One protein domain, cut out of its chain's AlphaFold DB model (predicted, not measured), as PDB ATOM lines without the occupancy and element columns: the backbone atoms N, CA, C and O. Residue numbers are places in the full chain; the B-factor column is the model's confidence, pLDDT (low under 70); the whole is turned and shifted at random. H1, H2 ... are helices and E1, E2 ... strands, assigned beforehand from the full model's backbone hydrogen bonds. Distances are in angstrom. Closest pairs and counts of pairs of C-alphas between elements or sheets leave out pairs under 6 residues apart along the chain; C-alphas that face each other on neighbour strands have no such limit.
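What this domain is: This is residues 145 to 250 of the 250 residues of an uncharacterized protein of Vibrio campbellii (UniProt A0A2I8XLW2). A small antiparallel sheet of three strands, E1, E2 and E5, has H2 packed across one face and H1 beside the E5 edge on the opposite face. A second, smaller hairpin, E3 and E4, packs on H2 away from that sheet, and a long loop, residues 162 to 182, runs out from the end of E2 and folds back to H1. The printed part has 106 residues with two named helices and five named strands, in the order E1 E2 H1 H2 E3 E4 E5; the larger sheet has the order E1 - E2 - E5. The class is mixed, helices and strands, with 47 of the 106 residues in named elements, under half. The whole is compact, with a radius of gyration of the C-alphas of 13.1 A and spans of 36 by 29 by 26 A.

Where its parts are: In the larger sheet, E1 is residues 145 to 151, 19.2 A long, from C-alpha 145 at (175.590, 178.139, 193.962). E2 is residues 154 to 161, 22.4 A, and E5 is residues 246 to 249, 10.6 A, ending with C-alpha 249 at (167.558, 166.665, 178.591). H1 is residues 183 to 192, 14.3 A, and H2 is residues 200 to 209, 14.5 A, beginning with C-alpha 200 at (171.458, 155.105, 187.429). E3 is residues 226 to 229, 9.7 A, and E4 is residues 232 to 235, 10.7 A.

How they stand to each other: E1 and E2 form an antiparallel hairpin at 156 degrees, with N 147 and O 158 2.9 A apart, within hydrogen-bond range. E5 is antiparallel to the inner strand E2 at 161 degrees, with N 157 and O 246 at 2.8 A. H2 and this sheet make two layers, a helix on one face of a sheet. H2 has a height of 9.1 A over the sheet; it lies over E2 and, only just, with 3 C-alphas, over E1, and runs across the strands, at 82 degrees to E2 on the local plane. The closest C-alphas of E1 and H2, those of Ile 151 and Ile 206, are 6.6 A apart. H1 is on the opposite face at a height of 4.8 A, only just over none of the strands, with 2 of its C-alphas on E5; its closest C-alphas with E5 are those of Cys 190 and Cys 246, 5.3 A. H1 and H2 are apart. E3 and E4 form a hairpin at 146 degrees, with N 227 and O 234 at 2.9 A; the closest C-alphas of H2 and E4, those of Asn 200 and Ser 233, are 7.0 A apart. In H1 and H2 every O i to N i+4 pair is within hydrogen-bond range.

The domain as a whole: The two C-alphas farthest apart, those of Lys 153 and Ile 168, are 37.3 A apart. The printed part has no cut. The links E2 to H1, 21 residues, and H2 to E3, 16 residues, are long. The mean pLDDT of the printed part is 80.3, and residues 161 to 177 and residue 239 are under 70.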
ATOM      1  N   GLU A 145     175.202 177.853 195.332       77.88
ATOM      2  CA  GLU A 145     175.590 178.139 193.962       77.88
ATOM      3  C   GLU A 145     175.317 176.907 193.103       77.88
ATOM      4  O   GLU A 145     175.529 175.775 193.530       77.88
ATOM      5  N   ILE A 146     174.800 177.118 191.895       83.25
ATOM      6  CA  ILE A 146     174.498 176.030 190.966       83.25
ATOM      7  C   ILE A 146     175.505 176.098 189.828       83.25
ATOM      8  O   ILE A 146     175.507 177.063 189.063       83.25
ATOM      9  N   THR A 147     176.342 175.072 189.713       87.06
ATOM     10  CA  THR A 147     177.258 174.901 188.584       87.06
ATOM     11  C   THR A 147     176.599 174.030 187.522       87.06
ATOM     12  O   THR A 147     176.093 172.952 187.830       87.06
ATOM     13  N   GLU A 148     176.597 174.489 186.274       91.75
ATOM     14  CA  GLU A 148     175.980 173.786 185.145       91.75
ATOM     15  C   GLU A 148     177.038 173.124 184.257       91.75
ATOM     16  O   GLU A 148     178.072 173.717 183.953       91.75
ATOM     17  N   TYR A 149     176.741 171.915 183.786       94.44
ATOM     18  CA  TYR A 149     177.563 171.140 182.859       94.44
ATOM     19  C   TYR A 149     176.700 170.591 181.725       94.44
ATOM     20  O   TYR A 149     175.528 170.269 181.918       94.44
ATOM     21  N   THR A 150     177.290 170.419 180.542       96.31
ATOM     22  CA  THR A 150     176.657 169.690 179.434       96.31
ATOM     23  C   THR A 150     177.415 168.391 179.190       96.31
ATOM     24  O   THR A 150     178.572 168.404 178.773       96.31
ATOM     25  N   ILE A 151     176.765 167.256 179.456       95.44
ATOM     26  CA  ILE A 151     177.353 165.919 179.323       95.44
ATOM     27  C   ILE A 151     176.504 165.109 178.342       95.44
ATOM     28  O   ILE A 151     175.442 164.583 178.678       95.44
ATOM     29  N   GLY A 152     176.968 165.020 177.094       91.69
ATOM     30  CA  GLY A 152     176.185 164.431 176.010       91.69
ATOM     31  C   GLY A 152     174.900 165.230 175.778       91.69
ATOM     32  O   GLY A 152     174.961 166.410 175.451       91.69
ATOM     33  N   LYS A 153     173.741 164.586 175.964       93.25
ATOM     34  CA  LYS A 153     172.413 165.223 175.868       93.25
ATOM     35  C   LYS A 153     171.883 165.744 177.209       93.25
ATOM     36  O   LYS A 153     170.751 166.203 177.275       93.25
ATOM     37  N   LEU A 154     172.660 165.619 178.284       96.38
ATOM     38  CA  LEU A 154     172.225 165.993 179.625       96.38
ATOM     39  C   LEU A 154     172.734 167.386 179.986       96.38
ATOM     40  O   LEU A 154     173.934 167.651 179.901       96.38
ATOM     41  N   SER A 155     171.828 168.229 180.470       96.88
ATOM     42  CA  SER A 155     172.155 169.433 181.230       96.88
ATOM     43  C   SER A 155     172.187 169.086 182.715       96.88
ATOM     44  O   SER A 155     171.151 168.784 183.313       96.88
ATOM     45  N   VAL A 156     173.370 169.121 183.319       96.12
ATOM     46  CA  VAL A 156     173.626 168.676 184.694       96.12
ATOM     47  C   VAL A 156     173.892 169.877 185.595       96.12
ATOM     48  O   VAL A 156     174.864 170.592 185.391       96.12
ATOM     49  N   SER A 157     173.062 170.053 186.620       93.50
ATOM     50  CA  SER A 157     173.221 171.065 187.667       93.50
ATOM     51  C   SER A 157     173.797 170.442 188.933       93.50
ATOM     52  O   SER A 157     173.243 169.474 189.467       93.50
ATOM     53  N   VAL A 158     174.859 171.043 189.457       90.06
ATOM     54  CA  VAL A 158     175.493 170.672 190.722       90.06
ATOM     55  C   VAL A 158     175.290 171.807 191.730       90.06
ATOM     56  O   VAL A 158     175.917 172.855 191.589       90.06
ATOM     57  N   PRO A 159     174.411 171.642 192.734       83.75
ATOM     58  CA  PRO A 159     174.292 172.592 193.830       83.75
ATOM     59  C   PRO A 159     175.458 172.435 194.810       83.75
ATOM     60  O   PRO A 159     175.594 171.402 195.473       83.75
ATOM     61  N   LEU A 160     176.245 173.491 194.978       75.88
ATOM     62  CA  LEU A 160     177.312 173.615 195.971       75.88
ATOM     63  C   LEU A 160     176.963 174.730 196.961       75.88
ATOM     64  O   LEU A 160     176.339 175.710 196.582       75.88
ATOM     65  N   TYR A 161     177.311 174.606 198.237       67.88
ATOM     66  CA  TYR A 161     177.189 175.717 199.181       67.88
ATOM     67  C   TYR A 161     178.199 176.831 198.831       67.88
ATOM     68  O   TYR A 161     179.321 176.539 198.423       67.88
ATOM     69  N   SER A 162     177.834 178.101 199.026       60.66
ATOM     70  CA  SER A 162     178.708 179.246 198.740       60.66
ATOM     71  C   SER A 162     179.855 179.362 199.750       60.66
ATOM     72  O   SER A 162     179.649 179.211 200.957       60.66
ATOM     73  N   HIS A 163     181.056 179.684 199.260       52.97
ATOM     74  CA  HIS A 163     182.297 179.739 200.045       52.97
ATOM     75  C   HIS A 163     182.214 180.641 201.292       52.97
ATOM     76  O   HIS A 163     182.680 180.245 202.357       52.97
ATOM     77  N   GLU A 164     181.557 181.801 201.197       49.81
ATOM     78  CA  GLU A 164     181.463 182.793 202.286       49.81
ATOM     79  C   GLU A 164     180.681 182.296 203.518       49.81
ATOM     80  O   GLU A 164     180.895 182.772 204.627       49.81
ATOM     81  N   ASN A 165     179.809 181.294 203.356       46.22
ATOM     82  CA  ASN A 165     179.022 180.725 204.458       46.22
ATOM     83  C   ASN A 165     179.683 179.505 205.116       46.22
ATOM     84  O   ASN A 165     179.127 178.932 206.055       46.22
ATOM     85  N   LEU A 166     180.828 179.061 204.592       46.41
ATOM     86  CA  LEU A 166     181.436 177.764 204.898       46.41
ATOM     87  C   LEU A 166     182.819 177.874 205.527       46.41
ATOM     88  O   LEU A 166     183.413 176.841 205.825       46.41
ATOM     89  N   GLU A 167     183.311 179.076 205.839       40.09
ATOM     90  CA  GLU A 167     184.480 179.215 206.724       40.09
ATOM     91  C   GLU A 167     184.247 178.562 208.108       40.09
ATOM     92  O   GLU A 167     185.191 178.302 208.849       40.09
ATOM     93  N   ILE A 168     182.999 178.200 208.428       42.34
ATOM     94  CA  ILE A 168     182.588 177.470 209.636       42.34
ATOM     95  C   ILE A 168     182.468 175.941 209.388       42.34
ATOM     96  O   ILE A 168     182.293 175.168 210.329       42.34
ATOM     97  N   TYR A 169     182.567 175.462 208.140       45.97
ATOM     98  CA  TYR A 169     182.236 174.085 207.753       45.97
ATOM     99  C   TYR A 169     183.194 173.514 206.692       45.97
ATOM    100  O   TYR A 169     182.879 173.476 205.506       45.97
ATOM    101  N   CYS A 170     184.345 173.000 207.135       45.88
ATOM    102  CA  CYS A 170     185.247 172.201 206.299       45.88
ATOM    103  C   CYS A 170     185.858 171.040 207.100       45.88
ATOM    104  O   CYS A 170     186.514 171.254 208.121       45.88
ATOM    105  N   ASP A 171     185.703 169.812 206.596       39.16
ATOM    106  CA  ASP A 171     186.667 168.742 206.871       39.16
ATOM    107  C   ASP A 171     187.978 169.105 206.153       39.16
ATOM    108  O   ASP A 171     187.978 169.497 204.985       39.16
ATOM    109  N   LYS A 172     189.100 169.026 206.868       38.88
ATOM    110  CA  LYS A 172     190.383 169.649 206.503       38.88
ATOM    111  C   LYS A 172     191.048 169.049 205.259       38.88
ATOM    112  O   LYS A 172     192.021 169.617 204.778       38.88
ATOM    113  N   ASN A 173     190.536 167.934 204.739       44.78
ATOM    114  CA  ASN A 173     191.181 167.189 203.656       44.78
ATOM    115  C   ASN A 173     190.458 167.262 202.304       44.78
ATOM    116  O   ASN A 173     191.037 166.870 201.297       44.78
ATOM    117  N   HIS A 174     189.227 167.775 202.251       46.94
ATOM    118  CA  HIS A 174     188.495 167.986 201.003       46.94
ATOM    119  C   HIS A 174     187.632 169.233 201.168       46.94
ATOM    120  O   HIS A 174     186.730 169.230 202.004       46.94
ATOM    121  N   ALA A 175     187.884 170.273 200.371       43.16
ATOM    122  CA  ALA A 175     187.044 171.467 200.264       43.16
ATOM    123  C   ALA A 175     185.612 171.069 199.842       43.16
ATOM    124  O   ALA A 175     185.273 171.012 198.662       43.16
ATOM    125  N   SER A 176     184.789 170.662 200.809       52.09
ATOM    126  CA  SER A 176     183.556 169.917 200.554       52.09
ATOM    127  C   SER A 176     182.355 170.837 200.669       52.09
ATOM    128  O   SER A 176     181.568 170.749 201.606       52.09
ATOM    129  N   HIS A 177     182.180 171.679 199.655       62.75
ATOM    130  CA  HIS A 177     180.997 172.520 199.451       62.75
ATOM    131  C   HIS A 177     179.762 171.715 198.996       62.75
ATOM    132  O   HIS A 177     178.784 172.275 198.515       62.75
ATOM    133  N   TRP A 178     179.778 170.387 199.116       73.06
ATOM    134  CA  TRP A 178     178.723 169.522 198.600       73.06
ATOM    135  C   TRP A 178     177.505 169.510 199.524       73.06
ATOM    136  O   TRP A 178     177.600 169.179 200.709       73.06
ATOM    137  N   ASN A 179     176.341 169.837 198.964       70.75
ATOM    138  CA  ASN A 179     175.076 169.788 199.687       70.75
ATOM    139  C   ASN A 179     174.746 168.357 200.129       70.75
ATOM    140  O   ASN A 179     174.974 167.407 199.384       70.75
ATOM    141  N   ARG A 180     174.172 168.203 201.327       76.88
ATOM    142  CA  ARG A 180     173.648 166.925 201.823       76.88
ATOM    143  C   ARG A 180     172.229 167.106 202.321       76.88
ATOM    144  O   ARG A 180     172.015 167.816 203.298       76.88
ATOM    145  N   VAL A 181     171.290 166.447 201.659       72.50
ATOM    146  CA  VAL A 181     169.855 166.579 201.933       72.50
ATOM    147  C   VAL A 181     169.173 165.222 201.840       72.50
ATOM    148  O   VAL A 181     169.777 164.252 201.369       72.50
ATOM    149  N   ASN A 182     167.931 165.127 202.297       75.06
ATOM    150  CA  ASN A 182     167.127 163.923 202.143       75.06
ATOM    151  C   ASN A 182     166.474 163.832 200.753       75.06
ATOM    152  O   ASN A 182     166.597 164.736 199.923       75.06
ATOM    153  N   HIS A 183     165.800 162.713 200.467       80.19
ATOM    154  CA  HIS A 183     165.272 162.452 199.123       80.19
ATOM    155  C   HIS A 183     164.167 163.431 198.701       80.19
ATOM    156  O   HIS A 183     164.096 163.815 197.534       80.19
ATOM    157  N   VAL A 184     163.319 163.853 199.641       75.38
ATOM    158  CA  VAL A 184     162.222 164.793 199.367       75.38
ATOM    159  C   VAL A 184     162.785 166.173 199.041       75.38
ATOM    160  O   VAL A 184     162.413 166.769 198.031       75.38
ATOM    161  N   GLU A 185     163.745 166.644 199.836       70.00
ATOM    162  CA  GLU A 185     164.456 167.900 199.592       70.00
ATOM    163  C   GLU A 185     165.181 167.888 198.242       70.00
ATOM    164  O   GLU A 185     165.090 168.847 197.480       70.00
ATOM    165  N   ALA A 186     165.849 166.779 197.909       82.00
ATOM    166  CA  ALA A 186     166.530 166.591 196.633       82.00
ATOM    167  C   ALA A 186     165.568 166.694 195.436       82.00
ATOM    168  O   ALA A 186     165.854 167.382 194.453       82.00
ATOM    169  N   LEU A 187     164.402 166.045 195.527       79.94
ATOM    170  CA  LEU A 187     163.354 166.130 194.510       79.94
ATOM    171  C   LEU A 187     162.816 167.554 194.361       79.94
ATOM    172  O   LEU A 187     162.666 168.034 193.236       79.94
ATOM    173  N   ASN A 188     162.509 168.215 195.476       73.94
ATOM    174  CA  ASN A 188     161.951 169.564 195.471       73.94
ATOM    175  C   ASN A 188     162.949 170.573 194.905       73.94
ATOM    176  O   ASN A 188     162.568 171.389 194.067       73.94
ATOM    177  N   PHE A 189     164.226 170.455 195.279       79.12
ATOM    178  CA  PHE A 189     165.289 171.286 194.733       79.12
ATOM    179  C   PHE A 189     165.385 171.158 193.213       79.12
ATOM    180  O   PHE A 189     165.285 172.159 192.506       79.12
ATOM    181  N   CYS A 190     165.519 169.929 192.698       85.62
ATOM    182  CA  CYS A 190     165.644 169.734 191.259       85.62
ATOM    183  C   CYS A 190     164.416 170.252 190.508       85.62
ATOM    184  O   CYS A 190     164.573 170.946 189.507       85.62
ATOM    185  N   ARG A 191     163.202 169.992 191.011       81.50
ATOM    186  CA  ARG A 191     161.963 170.475 190.380       81.50
ATOM    187  C   ARG A 191     161.901 171.991 190.303       81.50
ATOM    188  O   ARG A 191     161.532 172.525 189.263       81.50
ATOM    189  N   ALA A 192     162.282 172.678 191.371       70.00
ATOM    190  CA  ALA A 192     162.186 174.128 191.420       70.00
ATOM    191  C   ALA A 192     163.225 174.849 190.541       70.00
ATOM    192  O   ALA A 192     163.066 176.033 190.255       70.00
ATOM    193  N   ILE A 193     164.246 174.134 190.050       77.88
ATOM    194  CA  ILE A 193     165.133 174.607 188.976       77.88
ATOM    195  C   ILE A 193     164.769 174.028 187.596       77.88
ATOM    196  O   ILE A 193     165.562 174.118 186.662       77.88
ATOM    197  N   GLY A 194     163.585 173.424 187.452       80.94
ATOM    198  CA  GLY A 194     163.094 172.858 186.191       80.94
ATOM    199  C   GLY A 194     163.748 171.531 185.789       80.94
ATOM    200  O   GLY A 194     163.726 171.165 184.616       80.94
ATOM    201  N   LYS A 195     164.347 170.806 186.737       92.38
ATOM    202  CA  LYS A 195     165.102 169.565 186.513       92.38
ATOM    203  C   LYS A 195     164.581 168.405 187.367       92.38
ATOM    204  O   LYS A 195     163.629 168.526 188.138       92.38
ATOM    205  N   ARG A 196     165.208 167.236 187.238       94.19
ATOM    206  CA  ARG A 196     164.902 166.030 188.027       94.19
ATOM    207  C   ARG A 196     166.165 165.376 188.572       94.19
ATOM    208  O   ARG A 196     167.263 165.672 188.118       94.19
ATOM    209  N   LEU A 197     166.008 164.451 189.515       95.50
ATOM    210  CA  LEU A 197     167.108 163.573 189.919       95.50
ATOM    211  C   LEU A 197     167.497 162.624 188.767       95.50
ATOM    212  O   LEU A 197     166.634 162.254 187.955       95.50
ATOM    213  N   PRO A 198     168.775 162.223 188.679       96.69
ATOM    214  CA  PRO A 198     169.254 161.313 187.648       96.69
ATOM    215  C   PRO A 198     168.774 159.876 187.879       96.69
ATOM    216  O   PRO A 198     168.538 159.432 189.003       96.69
ATOM    217  N   SER A 199     168.685 159.125 186.790       95.44
ATOM    218  CA  SER A 199     168.667 157.663 186.794       95.44
ATOM    219  C   SER A 199     170.081 157.086 186.935       95.44
ATOM    220  O   SER A 199     171.084 157.765 186.710       95.44
ATOM    221  N   ASN A 200     170.176 155.791 187.235       93.19
ATOM    222  CA  ASN A 200     171.458 155.105 187.429       93.19
ATOM    223  C   ASN A 200     172.286 155.061 186.126       93.19
ATOM    224  O   ASN A 200     173.518 155.138 186.157       93.19
ATOM    225  N   SER A 201     171.624 154.995 184.963       92.81
ATOM    226  CA  SER A 201     172.285 155.073 183.654       92.81
ATOM    227  C   SER A 201     172.841 156.466 183.369       92.81
ATOM    228  O   SER A 201     173.971 156.587 182.901       92.81
ATOM    229  N   GLU A 202     172.090 157.524 183.683       95.81
ATOM    230  CA  GLU A 202     172.564 158.905 183.527       95.81
ATOM    231  C   GLU A 202     173.729 159.193 184.470       95.81
ATOM    232  O   GLU A 202     174.730 159.759 184.047       95.81
ATOM    233  N   TRP A 203     173.655 158.716 185.714       94.75
ATOM    234  CA  TRP A 203     174.758 158.800 186.668       94.75
ATOM    235  C   TRP A 203     176.035 158.137 186.147       94.75
ATOM    236  O   TRP A 203     177.110 158.732 186.199       94.75
ATOM    237  N   THR A 204     175.914 156.942 185.563       92.31
ATOM    238  CA  THR A 204     177.051 156.243 184.948       92.31
ATOM    239  C   THR A 204     177.667 157.064 183.810       92.31
ATOM    240  O   THR A 204     178.891 157.145 183.697       92.31
ATOM    241  N   THR A 205     176.840 157.704 182.979       93.62
ATOM    242  CA  THR A 205     177.299 158.610 181.912       93.62
ATOM    243  C   THR A 205     178.022 159.834 182.477       93.62
ATOM    244  O   THR A 205     179.092 160.194 181.989       93.62
ATOM    245  N   ILE A 206     177.480 160.440 183.535       94.06
ATOM    246  CA  ILE A 206     178.062 161.607 184.206       94.06
ATOM    247  C   ILE A 206     179.437 161.268 184.790       94.06
ATOM    248  O   ILE A 206     180.404 161.975 184.515       94.06
ATOM    249  N   GLN A 207     179.551 160.154 185.516       91.81
ATOM    250  CA  GLN A 207     180.813 159.689 186.101       91.81
ATOM    251  C   GLN A 207     181.890 159.440 185.036       91.81
ATOM    252  O   GLN A 207     183.033 159.858 185.199       91.81
ATOM    253  N   LYS A 208     181.523 158.816 183.909       91.31
ATOM    254  CA  LYS A 208     182.452 158.542 182.798       91.31
ATOM    255  C   LYS A 208     182.971 159.799 182.101       91.31
ATOM    256  O   LYS A 208     184.030 159.738 181.489       91.31
ATOM    257  N   SER A 209     182.239 160.912 182.166       91.56
ATOM    258  CA  SER A 209     182.666 162.165 181.534       91.56
ATOM    259  C   SER A 209     183.920 162.764 182.174       91.56
ATOM    260  O   SER A 209     184.621 163.523 181.512       91.56
ATOM    261  N   ALA A 210     184.163 162.456 183.457       86.50
ATOM    262  CA  ALA A 210     185.213 163.047 184.286       86.50
ATOM    263  C   ALA A 210     185.236 164.597 184.304       86.50
ATOM    264  O   ALA A 210     186.228 165.186 184.717       86.50
ATOM    265  N   GLN A 211     184.151 165.269 183.887       90.31
ATOM    266  CA  GLN A 211     184.064 166.738 183.890       90.31
ATOM    267  C   GLN A 211     183.812 167.325 185.287       90.31
ATOM    268  O   GLN A 211     184.039 168.511 185.511       90.31
ATOM    269  N   ILE A 212     183.315 166.504 186.213       88.00
ATOM    270  CA  ILE A 212     182.977 166.890 187.581       88.00
ATOM    271  C   ILE A 212     183.841 166.050 188.524       88.00
ATOM    272  O   ILE A 212     183.789 164.818 188.477       88.00
ATOM    273  N   ASP A 213     184.614 166.710 189.386       85.94
ATOM    274  CA  ASP A 213     185.439 166.052 190.404       85.94
ATOM    275  C   ASP A 213     184.585 165.675 191.624       85.94
ATOM    276  O   ASP A 213     184.430 166.433 192.583       85.94
ATOM    277  N   PHE A 214     183.935 164.512 191.544       84.75
ATOM    278  CA  PHE A 214     183.053 164.030 192.604       84.75
ATOM    279  C   PHE A 214     183.835 163.511 193.823       84.75
ATOM    280  O   PHE A 214     184.824 162.787 193.664       84.75
ATOM    281  N   PRO A 215     183.350 163.739 195.060       81.31
ATOM    282  CA  PRO A 215     183.977 163.167 196.242       81.31
ATOM    283  C   PRO A 215     183.851 161.641 196.236       81.31
ATOM    284  O   PRO A 215     182.753 161.090 196.145       81.31
ATOM    285  N   LYS A 216     184.981 160.951 196.411       79.69
ATOM    286  CA  LYS A 216     185.094 159.486 196.274       79.69
ATOM    287  C   LYS A 216     184.141 158.673 197.155       79.69
ATOM    288  O   LYS A 216     183.795 157.553 196.797       79.69
ATOM    289  N   HIS A 217     183.744 159.213 198.304       80.94
ATOM    290  CA  HIS A 217     182.922 158.515 199.298       80.94
ATOM    291  C   HIS A 217     181.586 159.209 199.569       80.94
ATOM    292  O   HIS A 217     180.882 158.822 200.502       80.94
ATOM    293  N   LEU A 218     181.227 160.230 198.782       81.75
ATOM    294  CA  LEU A 218     179.943 160.903 198.925       81.75
ATOM    295  C   LEU A 218     178.923 160.273 197.967       81.75
ATOM    296  O   LEU A 218     179.064 160.427 196.755       81.75
ATOM    297  N   PRO A 219     177.897 159.575 198.475       90.50
ATOM    298  CA  PRO A 219     176.800 159.104 197.639       90.50
ATOM    299  C   PRO A 219     175.852 160.240 197.236       90.50
ATOM    300  O   PRO A 219     175.710 161.221 197.970       90.50
ATOM    301  N   PHE A 220     175.152 160.066 196.113       93.12
ATOM    302  CA  PHE A 220     174.190 161.015 195.541       93.12
ATOM    303  C   PHE A 220     172.797 160.401 195.379       93.12
ATOM    304  O   PHE A 220     172.659 159.190 195.259       93.12
ATOM    305  N   TRP A 221     171.749 161.218 195.362       94.88
ATOM    306  CA  TRP A 221     170.380 160.732 195.182       94.88
ATOM    307  C   TRP A 221     170.045 160.349 193.737       94.88
ATOM    308  O   TRP A 221     170.252 161.141 192.818       94.88
ATOM    309  N   SER A 222     169.419 159.180 193.553       95.44
ATOM    310  CA  SER A 222     168.735 158.813 192.305       95.44
ATOM    311  C   SER A 222     167.244 159.178 192.316       95.44
ATOM    312  O   SER A 222     166.617 159.400 193.360       95.44
ATOM    313  N   ASN A 223     166.623 159.159 191.135       91.81
ATOM    314  CA  ASN A 223     165.175 159.308 190.975       91.81
ATOM    315  C   ASN A 223     164.343 158.187 191.631       91.81
ATOM    316  O   ASN A 223     163.139 158.366 191.816       91.81
ATOM    317  N   LYS A 224     164.966 157.071 192.028       89.25
ATOM    318  CA  LYS A 224     164.325 155.932 192.704       89.25
ATOM    319  C   LYS A 224     164.504 155.921 194.224       89.25
ATOM    320  O   LYS A 224     164.095 154.962 194.866       89.25
ATOM    321  N   ALA A 225     165.051 156.992 194.804       88.31
ATOM    322  CA  ALA A 225     165.415 157.047 196.224       88.31
ATOM    323  C   ALA A 225     166.508 156.036 196.609       88.31
ATOM    324  O   ALA A 225     166.519 155.517 197.722       88.31
ATOM    325  N   GLU A 226     167.441 155.793 195.690       93.31
ATOM    326  CA  GLU A 226     168.637 154.982 195.918       93.31
ATOM    327  C   GLU A 226     169.854 155.902 196.093       93.31
ATOM    328  O   GLU A 226     169.876 157.032 195.586       93.31
ATOM    329  N   GLY A 227     170.877 155.407 196.789       92.25
ATOM    330  CA  GLY A 227     172.186 156.044 196.846       92.25
ATOM    331  C   GLY A 227     173.028 155.652 195.637       92.25
ATOM    332  O   GLY A 227     173.193 154.472 195.353       92.25
ATOM    333  N   LEU A 228     173.570 156.639 194.932       92.75
ATOM    334  CA  LEU A 228     174.465 156.504 193.788       92.75
ATOM    335  C   LEU A 228     175.902 156.738 194.245       92.75
ATOM    336  O   LEU A 228     176.211 157.802 194.775       92.75
ATOM    337  N   LEU A 229     176.790 155.769 194.032       88.88
ATOM    338  CA  LEU A 229     178.211 155.904 194.353       88.88
ATOM    339  C   LEU A 229     179.049 155.212 193.282       88.88
ATOM    340  O   LEU A 229     178.838 154.034 192.972       88.88
ATOM    341  N   SER A 230     179.998 155.948 192.704       83.81
ATOM    342  CA  SER A 230     180.812 155.475 191.577       83.81
ATOM    343  C   SER A 230     179.923 154.932 190.446       83.81
ATOM    344  O   SER A 230     179.040 155.641 189.996       83.81
ATOM    345  N   SER A 231     180.087 153.691 189.975       75.19
ATOM    346  CA  SER A 231     179.206 153.093 188.948       75.19
ATOM    347  C   SER A 231     178.118 152.175 189.530       75.19
ATOM    348  O   SER A 231     177.651 151.269 188.847       75.19
ATOM    349  N   SER A 232     177.744 152.368 190.798       78.88
ATOM    350  CA  SER A 232     176.815 151.493 191.523       78.88
ATOM    351  C   SER A 232     175.677 152.264 192.195       78.88
ATOM    352  O   SER A 232     175.776 153.476 192.413       78.88
ATOM    353  N   SER A 233     174.606 151.544 192.527       86.50
ATOM    354  CA  SER A 233     173.488 152.027 193.336       86.50
ATOM    355  C   SER A 233     173.217 151.087 194.509       86.50
ATOM    356  O   SER A 233     173.485 149.888 194.415       86.50
ATOM    357  N   PHE A 234     172.679 151.616 195.603       87.69
ATOM    358  CA  PHE A 234     172.342 150.846 196.800       87.69
ATOM    359  C   PHE A 234     171.119 151.417 197.520       87.69
ATOM    360  O   PHE A 234     170.820 152.612 197.428       87.69
ATOM    361  N   ASP A 235     170.424 150.555 198.261       88.94
ATOM    362  CA  ASP A 235     169.247 150.945 199.028       88.94
ATOM    363  C   ASP A 235     169.622 151.848 200.202       88.94
ATOM    364  O   ASP A 235     170.587 151.616 200.935       88.94
ATOM    365  N   VAL A 236     168.814 152.881 200.407       85.94
ATOM    366  CA  VAL A 236     168.955 153.829 201.510       85.94
ATOM    367  C   VAL A 236     167.584 154.199 202.052       85.94
ATOM    368  O   VAL A 236     166.562 154.102 201.374       85.94
ATOM    369  N   THR A 237     167.543 154.675 203.293       78.62
ATOM    370  CA  THR A 237     166.311 155.267 203.819       78.62
ATOM    371  C   THR A 237     166.084 156.633 203.176       78.62
ATOM    372  O   THR A 237     167.032 157.399 203.022       78.62
ATOM    373  N   LYS A 238     164.832 157.006 202.890       71.56
ATOM    374  CA  LYS A 238     164.498 158.342 202.347       71.56
ATOM    375  C   LYS A 238     164.948 159.509 203.238       71.56
ATOM    376  O   LYS A 238     165.028 160.629 202.749       71.56
ATOM    377  N   LYS A 239     165.242 159.236 204.518       67.56
ATOM    378  CA  LYS A 239     165.745 160.182 205.530       67.56
ATOM    379  C   LYS A 239     167.274 160.304 205.561       67.56
ATOM    380  O   LYS A 239     167.795 161.135 206.300       67.56
ATOM    381  N   SER A 240     168.001 159.464 204.822       74.88
ATOM    382  CA  SER A 240     169.458 159.567 204.696       74.88
ATOM    383  C   SER A 240     169.853 160.929 204.117       74.88
ATOM    384  O   SER A 240     169.068 161.550 203.416       74.88
ATOM    385  N   LEU A 241     171.072 161.399 204.384       76.19
ATOM    386  CA  LEU A 241     171.568 162.661 203.825       76.19
ATOM    387  C   LEU A 241     172.618 162.374 202.752       76.19
ATOM    388  O   LEU A 241     173.743 161.986 203.087       76.19
ATOM    389  N   LEU A 242     172.262 162.562 201.482       85.25
ATOM    390  CA  LEU A 242     173.132 162.317 200.326       85.25
ATOM    391  C   LEU A 242     173.323 163.595 199.501       85.25
ATOM    392  O   LEU A 242     172.591 164.573 199.669       85.25
ATOM    393  N   GLY A 243     174.315 163.568 198.615       86.81
ATOM    394  CA  GLY A 243     174.545 164.595 197.611       86.81
ATOM    395  C   GLY A 243     173.377 164.737 196.639       86.81
ATOM    396  O   GLY A 243     172.651 163.778 196.364       86.81
ATOM    397  N   VAL A 244     173.216 165.932 196.080       88.62
ATOM    398  CA  VAL A 244     172.229 166.202 195.030       88.62
ATOM    399  C   VAL A 244     172.937 166.633 193.769       88.62
ATOM    400  O   VAL A 244     173.847 167.453 193.807       88.62
ATOM    401  N   ILE A 245     172.473 166.084 192.657       93.81
ATOM    402  CA  ILE A 245     172.682 166.617 191.320       93.81
ATOM    403  C   ILE A 245     171.342 166.568 190.596       93.81
ATOM    404  O   ILE A 245     170.517 165.690 190.860       93.81
ATOM    405  N   CYS A 246     171.124 167.504 189.685       94.50
ATOM    406  CA  CYS A 246     169.894 167.579 188.915       94.50
ATOM    407  C   CYS A 246     170.203 167.490 187.431       94.50
ATOM    408  O   CYS A 246     171.198 168.031 186.964       94.50
ATOM    409  N   VAL A 247     169.344 166.815 186.682       96.94
ATOM    410  CA  VAL A 247     169.499 166.621 185.246       96.94
ATOM    411  C   VAL A 247     168.220 166.995 184.511       96.94
ATOM    412  O   VAL A 247     167.110 166.808 185.017       96.94
ATOM    413  N   SER A 248     168.389 167.501 183.299       94.94
ATOM    414  CA  SER A 248     167.360 167.589 182.268       94.94
ATOM    415  C   SER A 248     167.968 167.174 180.933       94.94
ATOM    416  O   SER A 248     169.192 167.165 180.775       94.94
ATOM    417  N   GLU A 249     167.122 166.814 179.979       90.44
ATOM    418  CA  GLU A 249     167.558 166.665 178.591       90.44
ATOM    419  C   GLU A 249     167.657 168.055 177.954       90.44
ATOM    420  O   GLU A 249     166.836 168.928 178.251       90.44
ATOM    421  N   ASN A 250     168.700 168.258 177.148       71.31
ATOM    422  CA  ASN A 250     168.847 169.410 176.254       71.31
ATOM    423  C   ASN A 250     168.124 169.167 174.930       71.31
ATOM    424  O   ASN A 250     168.205 168.024 174.420       71.31
TER     425      ASN A 250